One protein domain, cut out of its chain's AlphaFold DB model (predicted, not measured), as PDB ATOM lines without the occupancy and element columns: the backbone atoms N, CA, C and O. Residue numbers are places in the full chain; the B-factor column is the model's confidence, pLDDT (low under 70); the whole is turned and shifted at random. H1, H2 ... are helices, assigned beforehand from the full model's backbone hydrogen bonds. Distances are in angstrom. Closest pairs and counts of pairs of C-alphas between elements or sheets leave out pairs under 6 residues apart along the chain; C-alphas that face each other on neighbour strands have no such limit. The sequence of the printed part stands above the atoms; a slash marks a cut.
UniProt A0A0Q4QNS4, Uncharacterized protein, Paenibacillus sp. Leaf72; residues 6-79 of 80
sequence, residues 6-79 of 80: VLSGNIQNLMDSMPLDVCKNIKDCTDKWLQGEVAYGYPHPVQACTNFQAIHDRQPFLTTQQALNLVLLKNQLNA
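Overview. This is residues 6 to 79 of the 80 residues of an uncharacterized protein of Paenibacillus sp. Leaf72 (UniProt A0A0Q4QNS4). Picture an open, stretched-out zigzag of four helices strung one after another, with no helix clearly touching another. H1 and H2 make a corner at one end, a loop of residues 35 to 44 leads to H3 midway, and H4 makes the other end. The printed part has 74 residues with four named helices, in the order H1, H2, H3, H4, and no named strand; its class is all helix. It is extended, with a radius of gyration of the C-alphas of 20.6 A, and elongated, spanning 58 by 30 by 21 A along its three main axes.

Along the chain. Find C-alpha 6 at (-71.764, 10.525, 171.281); there H1 begins, and its residues 6 to 17 run 16.6 A from first to last C-alpha. Go on to C-alpha 20 at (-85.497, 24.954, 183.182), where H2 begins; it takes residues 20 to 34, is the longest helix by residues and measures 20.8 A. After it, look for H3 at residues 45 to 58, 19.3 A long. Last comes H4, residues 64 to 77, 20.2 A long, which ends at C-alpha 77 at (-107.551, -8.750, 143.492).

Arrangement. Start with H1, which touches no helix but is near H2. The two are close but not clearly touching, with 2 pairs of C-alphas within 8 A; the closest C-alphas are those of Met 15 and Cys 23, 6.0 A apart. Their lines stand at a steep tilt of 48 degrees, and they run opposite ways. Moving on, you find H2 and H3 apart, and H3 and H4 apart as well. H1 is also apart from H3 and from H4, and H2 is apart from H4. Residues 52 to 61, of which 52 to 58 belong to H3, stand free, and so do residues 71 to 79, of which 71 to 77 belong to H4. Trace the backbone O and N atoms in H1, H2, H3 and H4: every O i to N i+4 pair is within hydrogen-bond range.

Size, cuts and confidence. Look at the C-alphas of Gln 35 and Ala 79, the two farthest apart, at 59.6 A. The printed part runs from residue 6 to residue 79 without a cut. The links H1 to H2, with 2 residues, and H3 to H4, with 5, are tight; H2 to H3, with 10, is short, and no link is long. The mean pLDDT of the printed part is 71.4; in the B-factor column you find 34 residues under 70, among them residues 6 to 11 and 38 to 61.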
ATOM      1  N   VAL A   6     -71.094   9.589 172.204       61.06
ATOM      2  CA  VAL A   6     -71.764  10.525 171.281       61.06
ATOM      3  C   VAL A   6     -73.241  10.703 171.650       61.06
ATOM      4  O   VAL A   6     -73.757  11.816 171.652       61.06
ATOM      5  N   LEU A   7     -73.918   9.613 172.019       54.97
ATOM      6  CA  LEU A   7     -75.301   9.640 172.501       54.97
ATOM      7  C   LEU A   7     -75.403  10.362 173.850       54.97
ATOM      8  O   LEU A   7     -76.298  11.184 174.022       54.97
ATOM      9  N   SER A   8     -74.459  10.128 174.765       58.09
ATOM     10  CA  SER A   8     -74.403  10.826 176.057       58.09
ATOM     11  C   SER A   8     -74.197  12.337 175.893       58.09
ATOM     12  O   SER A   8     -74.875  13.118 176.555       58.09
ATOM     13  N   GLY A   9     -73.320  12.761 174.973       59.97
ATOM     14  CA  GLY A   9     -73.112  14.182 174.663       59.97
ATOM     15  C   GLY A   9     -74.343  14.849 174.040       59.97
ATOM     16  O   GLY A   9     -74.697  15.966 174.408       59.97
ATOM     17  N   ASN A  10     -75.047  14.143 173.153       69.50
ATOM     18  CA  ASN A  10     -76.263  14.659 172.520       69.50
ATOM     19  C   ASN A  10     -77.427  14.802 173.507       69.50
ATOM     20  O   ASN A  10     -78.176  15.771 173.427       69.50
ATOM     21  N   ILE A  11     -77.566  13.867 174.451       69.56
ATOM     22  CA  ILE A  11     -78.601  13.935 175.490       69.56
ATOM     23  C   ILE A  11     -78.333  15.108 176.433       69.56
ATOM     24  O   ILE A  11     -79.263  15.844 176.751       69.56
ATOM     25  N   GLN A  12     -77.080  15.323 176.841       73.31
ATOM     26  CA  GLN A  12     -76.736  16.438 177.721       73.31
ATOM     27  C   GLN A  12     -77.009  17.793 177.050       73.31
ATOM     28  O   GLN A  12     -77.715  18.620 177.617       73.31
ATOM     29  N   ASN A  13     -76.568  17.972 175.801       76.31
ATOM     30  CA  ASN A  13     -76.844  19.192 175.035       76.31
ATOM     31  C   ASN A  13     -78.350  19.437 174.852       76.31
ATOM     32  O   ASN A  13     -78.813  20.573 174.931       76.31
ATOM     33  N   LEU A  14     -79.122  18.371 174.625       72.75
ATOM     34  CA  LEU A  14     -80.573  18.454 174.525       72.75
ATOM     35  C   LEU A  14     -81.185  18.906 175.858       72.75
ATOM     36  O   LEU A  14     -81.981  19.840 175.861       72.75
ATOM     37  N   MET A  15     -80.782  18.303 176.979       72.88
ATOM     38  CA  MET A  15     -81.246  18.667 178.324       72.88
ATOM     39  C   MET A  15     -80.908  20.114 178.702       72.88
ATOM     40  O   MET A  15     -81.721  20.771 179.353       72.88
ATOM     41  N   ASP A  16     -79.749  20.613 178.274       78.19
ATOM     42  CA  ASP A  16     -79.304  21.987 178.536       78.19
ATOM     43  C   ASP A  16     -80.011  23.016 177.635       78.19
ATOM     44  O   ASP A  16     -80.144  24.181 178.004       78.19
ATOM     45  N   SER A  17     -80.512  22.590 176.469       82.38
ATOM     46  CA  SER A  17     -81.298  23.432 175.554       82.38
ATOM     47  C   SER A  17     -82.779  23.567 175.935       82.38
ATOM     48  O   SER A  17     -83.488  24.402 175.370       82.38
ATOM     49  N   MET A  18     -83.267  22.741 176.867       79.81
ATOM     50  CA  MET A  18     -84.662  22.771 177.295       79.81
ATOM     51  C   MET A  18     -84.922  23.882 178.323       79.81
ATOM     52  O   MET A  18     -84.040  24.228 179.109       79.81
ATOM     53  N   PRO A  19     -86.160  24.400 178.390       86.81
ATOM     54  CA  PRO A  19     -86.603  25.247 179.493       86.81
ATOM     55  C   PRO A  19     -86.331  24.604 180.866       86.81
ATOM     56  O   PRO A  19     -86.472  23.391 181.039       86.81
ATOM     57  N   LEU A  20     -85.930  25.417 181.852       81.25
ATOM     58  CA  LEU A  20     -85.497  24.954 183.182       81.25
ATOM     59  C   LEU A  20     -86.551  24.107 183.908       81.25
ATOM     60  O   LEU A  20     -86.210  23.139 184.585       81.25
ATOM     61  N   ASP A  21     -87.822  24.465 183.765       69.25
ATOM     62  CA  ASP A  21     -88.975  23.746 184.308       69.25
ATOM     63  C   ASP A  21     -89.143  22.363 183.664       69.25
ATOM     64  O   ASP A  21     -89.332  21.369 184.365       69.25
ATOM     65  N   VAL A  22     -88.987  22.273 182.342       69.31
ATOM     66  CA  VAL A  22     -89.037  21.009 181.596       69.31
ATOM     67  C   VAL A  22     -87.856  20.112 181.972       69.31
ATOM     68  O   VAL A  22     -88.049  18.936 182.279       69.31
ATOM     69  N   CYS A  23     -86.642  20.665 182.026       75.44
ATOM     70  CA  CYS A  23     -85.433  19.940 182.424       75.44
ATOM     71  C   CYS A  23     -85.544  19.394 183.856       75.44
ATOM     72  O   CYS A  23     -85.226  18.228 184.106       75.44
ATOM     73  N   LYS A  24     -86.054  20.209 184.790       76.19
ATOM     74  CA  LYS A  24     -86.308  19.789 186.171       76.19
ATOM     75  C   LYS A  24     -87.328  18.654 186.235       76.19
ATOM     76  O   LYS A  24     -87.055  17.648 186.875       76.19
ATOM     77  N   ASN A  25     -88.447  18.768 185.523       71.62
ATOM     78  CA  ASN A  25     -89.466  17.718 185.502       71.62
ATOM     79  C   ASN A  25     -88.926  16.395 184.943       71.62
ATOM     80  O   ASN A  25     -89.241  15.331 185.468       71.62
ATOM     81  N   ILE A  26     -88.090  16.443 183.902       75.50
ATOM     82  CA  ILE A  26     -87.449  15.243 183.346       75.50
ATOM     83  C   ILE A  26     -86.497  14.614 184.369       75.50
ATOM     84  O   ILE A  26     -86.516  13.393 184.536       75.50
ATOM     85  N   LYS A  27     -85.698  15.421 185.081       77.62
ATOM     86  CA  LYS A  27     -84.810  14.936 186.150       77.62
ATOM     87  C   LYS A  27     -85.600  14.306 187.294       77.62
ATOM     88  O   LYS A  27     -85.356  13.148 187.605       77.62
ATOM     89  N   ASP A  28     -86.605  15.002 187.817       74.81
ATOM     90  CA  ASP A  28     -87.455  14.510 188.906       74.81
ATOM     91  C   ASP A  28     -88.162  13.199 188.513       74.81
ATOM     92  O   ASP A  28     -88.223  12.256 189.302       74.81
ATOM     93  N   CYS A  29     -88.657  13.101 187.274       71.31
ATOM     94  CA  CYS A  29     -89.226  11.862 186.740       71.31
ATOM     95  C   CYS A  29     -88.186  10.741 186.632       71.31
ATOM     96  O   CYS A  29     -88.498   9.596 186.952       71.31
ATOM     97  N   THR A  30     -86.968  11.049 186.185       74.38
ATOM     98  CA  THR A  30     -85.892  10.057 186.047       74.38
ATOM     99  C   THR A  30     -85.421   9.556 187.410       74.38
ATOM    100  O   THR A  30     -85.223   8.357 187.578       74.38
ATOM    101  N   ASP A  31     -85.304  10.440 188.400       75.69
ATOM    102  CA  ASP A  31     -84.866  10.091 189.752       75.69
ATOM    103  C   ASP A  31     -85.896   9.215 190.468       75.69
ATOM    104  O   ASP A  31     -85.550   8.156 190.993       75.69
ATOM    105  N   LYS A  32     -87.179   9.598 190.419       70.62
ATOM    106  CA  LYS A  32     -88.281   8.766 190.934       70.62
ATOM    107  C   LYS A  32     -88.328   7.408 190.244       70.62
ATOM    108  O   LYS A  32     -88.519   6.376 190.886       70.62
ATOM    109  N   TRP A  33     -88.082   7.393 188.937       70.75
ATOM    110  CA  TRP A  33     -88.014   6.160 188.171       70.75
ATOM    111  C   TRP A  33     -86.830   5.271 188.597       70.75
ATOM    112  O   TRP A  33     -87.026   4.079 188.837       70.75
ATOM    113  N   LEU A  34     -85.621   5.813 188.766       71.00
ATOM    114  CA  LEU A  34     -84.459   5.054 189.259       71.00
ATOM    115  C   LEU A  34     -84.681   4.483 190.667       71.00
ATOM    116  O   LEU A  34     -84.115   3.444 191.006       71.00
ATOM    117  N   GLN A  35     -85.530   5.128 191.464       77.81
ATOM    118  CA  GLN A  35     -85.960   4.654 192.782       77.81
ATOM    119  C   GLN A  35     -87.057   3.573 192.716       77.81
ATOM    120  O   GLN A  35     -87.461   3.042 193.749       77.81
ATOM    121  N   GLY A  36     -87.509   3.203 191.515       68.25
ATOM    122  CA  GLY A  36     -88.516   2.168 191.293       68.25
ATOM    123  C   GLY A  36     -89.956   2.649 191.466       68.25
ATOM    124  O   GLY A  36     -90.862   1.815 191.527       68.25
ATOM    125  N   GLU A  37     -90.196   3.965 191.538       70.31
ATOM    126  CA  GLU A  37     -91.559   4.492 191.552       70.31
ATOM    127  C   GLU A  37     -92.242   4.216 190.206       70.31
ATOM    128  O   GLU A  37     -91.725   4.532 189.132       70.31
ATOM    129  N   VAL A  38     -93.439   3.633 190.267       65.75
ATOM    130  CA  VAL A  38     -94.286   3.378 189.099       65.75
ATOM    131  C   VAL A  38     -95.513   4.278 189.155       65.75
ATOM    132  O   VAL A  38     -96.243   4.302 190.146       65.75
ATOM    133  N   ALA A  39     -95.764   5.021 188.078       63.12
ATOM    134  CA  ALA A  39     -97.015   5.751 187.929       63.12
ATOM    135  C   ALA A  39     -98.151   4.745 187.686       63.12
ATOM    136  O   ALA A  39     -98.133   3.983 186.718       63.12
ATOM    137  N   TYR A  40     -99.144   4.726 188.576       56.28
ATOM    138  CA  TYR A  40    -100.287   3.822 188.465       56.28
ATOM    139  C   TYR A  40    -101.038   4.080 187.146       56.28
ATOM    140  O   TYR A  40    -101.467   5.201 186.881       56.28
ATOM    141  N   GLY A  41    -101.179   3.052 186.305       57.34
ATOM    142  CA  GLY A  41    -101.889   3.148 185.022       57.34
ATOM    143  C   GLY A  41    -101.060   3.612 183.817       57.34
ATOM    144  O   GLY A  41    -101.598   3.620 182.712       57.34
ATOM    145  N   TYR A  42     -99.769   3.928 183.977       55.00
ATOM    146  CA  TYR A  42     -98.867   4.182 182.848       55.00
ATOM    147  C   TYR A  42     -97.801   3.082 182.746       55.00
ATOM    148  O   TYR A  42     -97.138   2.784 183.740       55.00
ATOM    149  N   PRO A  43     -97.619   2.453 181.565       55.25
ATOM    150  CA  PRO A  43     -96.591   1.438 181.394       55.25
ATOM    151  C   PRO A  43     -95.218   2.057 181.653       55.25
ATOM    152  O   PRO A  43     -94.907   3.136 181.148       55.25
ATOM    153  N   HIS A  44     -94.404   1.355 182.440       62.72
ATOM    154  CA  HIS A  44     -93.026   1.730 182.748       62.72
ATOM    155  C   HIS A  44     -92.292   2.142 181.453       62.72
ATOM    156  O   HIS A  44     -92.432   1.424 180.464       62.72
ATOM    157  N   PRO A  45     -91.495   3.230 181.401       63.06
ATOM    158  CA  PRO A  45     -90.888   3.707 180.153       63.06
ATOM    159  C   PRO A  45     -90.089   2.635 179.407       63.06
ATOM    160  O   PRO A  45     -90.187   2.548 178.192       63.06
ATOM    161  N   VAL A  46     -89.384   1.742 180.116       61.09
ATOM    162  CA  VAL A  46     -88.753   0.561 179.483       61.09
ATOM    163  C   VAL A  46     -89.787  -0.352 178.846       61.09
ATOM    164  O   VAL A  46     -89.584  -0.758 177.719       61.09
ATOM    165  N   GLN A  47     -90.913  -0.630 179.500       63.38
ATOM    166  CA  GLN A  47     -91.986  -1.427 178.915       63.38
ATOM    167  C   GLN A  47     -92.647  -0.708 177.732       63.38
ATOM    168  O   GLN A  47     -92.951  -1.354 176.740       63.38
ATOM    169  N   ALA A  48     -92.816   0.617 177.784       63.78
ATOM    170  CA  ALA A  48     -93.279   1.409 176.648       63.78
ATOM    171  C   ALA A  48     -92.282   1.335 175.480       63.78
ATOM    172  O   ALA A  48     -92.684   1.011 174.369       63.78
ATOM    173  N   CYS A  49     -90.986   1.537 175.727       64.06
ATOM    174  CA  CYS A  49     -89.924   1.406 174.728       64.06
ATOM    175  C   CYS A  49     -89.828  -0.019 174.172       64.06
ATOM    176  O   CYS A  49     -89.732  -0.188 172.963       64.06
ATOM    177  N   THR A  50     -89.923  -1.048 175.016       64.50
ATOM    178  CA  THR A  50     -89.968  -2.456 174.600       64.50
ATOM    179  C   THR A  50     -91.221  -2.743 173.780       64.50
ATOM    180  O   THR A  50     -91.139  -3.459 172.792       64.50
ATOM    181  N   ASN A  51     -92.368  -2.156 174.126       65.56
ATOM    182  CA  ASN A  51     -93.590  -2.274 173.338       65.56
ATOM    183  C   ASN A  51     -93.450  -1.561 171.987       65.56
ATOM    184  O   ASN A  51     -93.834  -2.133 170.975       65.56
ATOM    185  N   PHE A  52     -92.866  -0.362 171.941       63.31
ATOM    186  CA  PHE A  52     -92.587   0.352 170.691       63.31
ATOM    187  C   PHE A  52     -91.608  -0.416 169.809       63.31
ATOM    188  O   PHE A  52     -91.849  -0.547 168.613       63.31
ATOM    189  N   GLN A  53     -90.555  -0.977 170.397       66.06
ATOM    190  CA  GLN A  53     -89.604  -1.826 169.695       66.06
ATOM    191  C   GLN A  53     -90.276  -3.109 169.199       66.06
ATOM    192  O   GLN A  53     -90.140  -3.450 168.036       66.06
ATOM    193  N   ALA A  54     -91.099  -3.767 170.014       66.88
ATOM    194  CA  ALA A  54     -91.852  -4.945 169.596       66.88
ATOM    195  C   ALA A  54     -92.888  -4.632 168.502       66.88
ATOM    196  O   ALA A  54     -93.130  -5.466 167.636       66.88
ATOM    197  N   ILE A  55     -93.512  -3.451 168.518       65.56
ATOM    198  CA  ILE A  55     -94.409  -2.982 167.448       65.56
ATOM    199  C   ILE A  55     -93.611  -2.749 166.163       65.56
ATOM    200  O   ILE A  55     -94.032  -3.193 165.097       65.56
ATOM    201  N   HIS A  56     -92.451  -2.108 166.279       58.78
ATOM    202  CA  HIS A  56     -91.526  -1.872 165.178       58.78
ATOM    203  C   HIS A  56     -90.992  -3.187 164.583       58.78
ATOM    204  O   HIS A  56     -90.946  -3.346 163.371       58.78
ATOM    205  N   ASP A  57     -90.669  -4.173 165.416       62.84
ATOM    206  CA  ASP A  57     -90.179  -5.483 164.978       62.84
ATOM    207  C   ASP A  57     -91.294  -6.351 164.369       62.84
ATOM    208  O   ASP A  57     -91.041  -7.200 163.514       62.84
ATOM    209  N   ARG A  58     -92.552  -6.135 164.780       63.06
ATOM    210  CA  ARG A  58     -93.732  -6.819 164.221       63.06
ATOM    211  C   ARG A  58     -94.210  -6.232 162.894       63.06
ATOM    212  O   ARG A  58     -94.975  -6.899 162.199       63.06
ATOM    213  N   GLN A  59     -93.790  -5.023 162.532       56.75
ATOM    214  CA  GLN A  59     -94.072  -4.427 161.228       56.75
ATOM    215  C   GLN A  59     -92.760  -4.084 160.522       56.75
ATOM    216  O   GLN A  59     -92.231  -2.995 160.736       56.75
ATOM    217  N   PRO A  60     -92.232  -4.956 159.640       61.31
ATOM    218  CA  PRO A  60     -91.147  -4.527 158.776       61.31
ATOM    219  C   PRO A  60     -91.652  -3.337 157.958       61.31
ATOM    220  O   PRO A  60     -92.666  -3.443 157.263       61.31
ATOM    221  N   PHE A  61     -90.960  -2.198 158.053       67.00
ATOM    222  CA  PHE A  61     -91.187  -1.095 157.132       67.00
ATOM    223  C   PHE A  61     -91.039  -1.646 155.719       67.00
ATOM    224  O   PHE A  61     -89.957  -2.066 155.307       67.00
ATOM    225  N   LEU A  62     -92.154  -1.686 154.993       70.19
ATOM    226  CA  LEU A  62     -92.134  -2.037 153.588       70.19
ATOM    227  C   LEU A  62     -91.242  -1.013 152.901       70.19
ATOM    228  O   LEU A  62     -91.451   0.195 153.027       70.19
ATOM    229  N   THR A  63     -90.257  -1.490 152.152       77.69
ATOM    230  CA  THR A  63     -89.569  -0.610 151.209       77.69
ATOM    231  C   THR A  63     -90.604   0.004 150.265       77.69
ATOM    232  O   THR A  63     -91.653  -0.596 150.003       77.69
ATOM    233  N   THR A  64     -90.311   1.175 149.700       74.56
ATOM    234  CA  THR A  64     -91.202   1.843 148.738       74.56
ATOM    235  C   THR A  64     -91.671   0.889 147.631       74.56
ATOM    236  O   THR A  64     -92.841   0.896 147.254       74.56
ATOM    237  N   GLN A  65     -90.790  -0.010 147.173       77.81
ATOM    238  CA  GLN A  65     -91.115  -1.025 146.173       77.81
ATOM    239  C   GLN A  65     -92.084  -2.099 146.692       77.81
ATOM    240  O   GLN A  65     -93.007  -2.490 145.983       77.81
ATOM    241  N   GLN A  66     -91.905  -2.580 147.923       82.81
ATOM    242  CA  GLN A  66     -92.809  -3.565 148.527       82.81
ATOM    243  C   GLN A  66     -94.200  -2.974 148.783       82.81
ATOM    244  O   GLN A  66     -95.202  -3.655 148.565       82.81
ATOM    245  N   ALA A  67     -94.275  -1.698 149.171       82.25
ATOM    246  CA  ALA A  67     -95.541  -0.985 149.308       82.25
ATOM    247  C   ALA A  67     -96.267  -0.854 147.955       82.25
ATOM    248  O   ALA A  67     -97.453  -1.167 147.864       82.25
ATOM    249  N   LEU A  68     -95.552  -0.477 146.888       87.25
ATOM    250  CA  LEU A  68     -96.103  -0.417 145.527       87.25
ATOM    251  C   LEU A  68     -96.599  -1.784 145.039       87.25
ATOM    252  O   LEU A  68     -97.702  -1.878 144.502       87.25
ATOM    253  N   ASN A  69     -95.831  -2.849 145.277       89.88
ATOM    254  CA  ASN A  69     -96.225  -4.208 144.904       89.88
ATOM    255  C   ASN A  69     -97.529  -4.636 145.599       89.88
ATOM    256  O   ASN A  69     -98.379  -5.262 144.970       89.88
ATOM    257  N   LEU A  70     -97.725  -4.266 146.868       85.75
ATOM    258  CA  LEU A  70     -98.967  -4.554 147.595       85.75
ATOM    259  C   LEU A  70    -100.161  -3.750 147.069       85.75
ATOM    260  O   LEU A  70    -101.268  -4.281 147.002       85.75
ATOM    261  N   VAL A  71     -99.953  -2.497 146.656       86.06
ATOM    262  CA  VAL A  71    -101.000  -1.690 146.009       86.06
ATOM    263  C   VAL A  71    -101.405  -2.299 144.664       86.06
ATOM    264  O   VAL A  71    -102.597  -2.424 144.384       86.06
ATOM    265  N   LEU A  72    -100.436  -2.737 143.855       90.69
ATOM    266  CA  LEU A  72    -100.701  -3.420 142.585       90.69
ATOM    267  C   LEU A  72    -101.461  -4.733 142.797       90.69
ATOM    268  O   LEU A  72    -102.463  -4.969 142.125       90.69
ATOM    269  N   LEU A  73    -101.038  -5.540 143.772       88.38
ATOM    270  CA  LEU A  73    -101.716  -6.785 144.134       88.38
ATOM    271  C   LEU A  73    -103.164  -6.529 144.570       88.38
ATOM    272  O   LEU A  73    -104.079  -7.194 144.094       88.38
ATOM    273  N   LYS A  74    -103.392  -5.530 145.431       87.06
ATOM    274  CA  LYS A  74    -104.738  -5.130 145.864       87.06
ATOM    275  C   LYS A  74    -105.621  -4.734 144.679       87.06
ATOM    276  O   LYS A  74    -106.784  -5.123 144.632       87.06
ATOM    277  N   ASN A  75    -105.082  -3.970 143.733       86.50
ATOM    278  CA  ASN A  75    -105.831  -3.551 142.550       86.50
ATOM    279  C   ASN A  75    -106.191  -4.741 141.653       86.50
ATOM    280  O   ASN A  75    -107.304  -4.785 141.147       86.50
ATOM    281  N   GLN A  76    -105.293  -5.717 141.497       88.88
ATOM    282  CA  GLN A  76    -105.577  -6.937 140.735       88.88
ATOM    283  C   GLN A  76    -106.627  -7.822 141.410       88.88
ATOM    284  O   GLN A  76    -107.498  -8.349 140.729       88.88
ATOM    285  N   LEU A  77    -106.580  -7.952 142.737       82.06
ATOM    286  CA  LEU A  77    -107.551  -8.750 143.492       82.06
ATOM    287  C   LEU A  77    -108.955  -8.130 143.517       82.06
ATOM    288  O   LEU A  77    -109.924  -8.870 143.606       82.06
ATOM    289  N   ASN A  78    -109.066  -6.802 143.424       75.81
ATOM    290  CA  ASN A  78    -110.352  -6.094 143.353       75.81
ATOM    291  C   ASN A  78    -110.873  -5.897 141.917       75.81
ATOM    292  O   ASN A  78    -111.964  -5.364 141.738       75.81
ATOM    293  N   ALA A  79    -110.072  -6.231 140.901       64.06
ATOM    294  CA  ALA A  79    -110.472  -6.164 139.494       64.06
ATOM    295  C   ALA A  79    -111.149  -7.460 139.001       64.06
ATOM    296  O   ALA A  79    -111.553  -7.523 137.839       64.06
TER     297      ALA A  79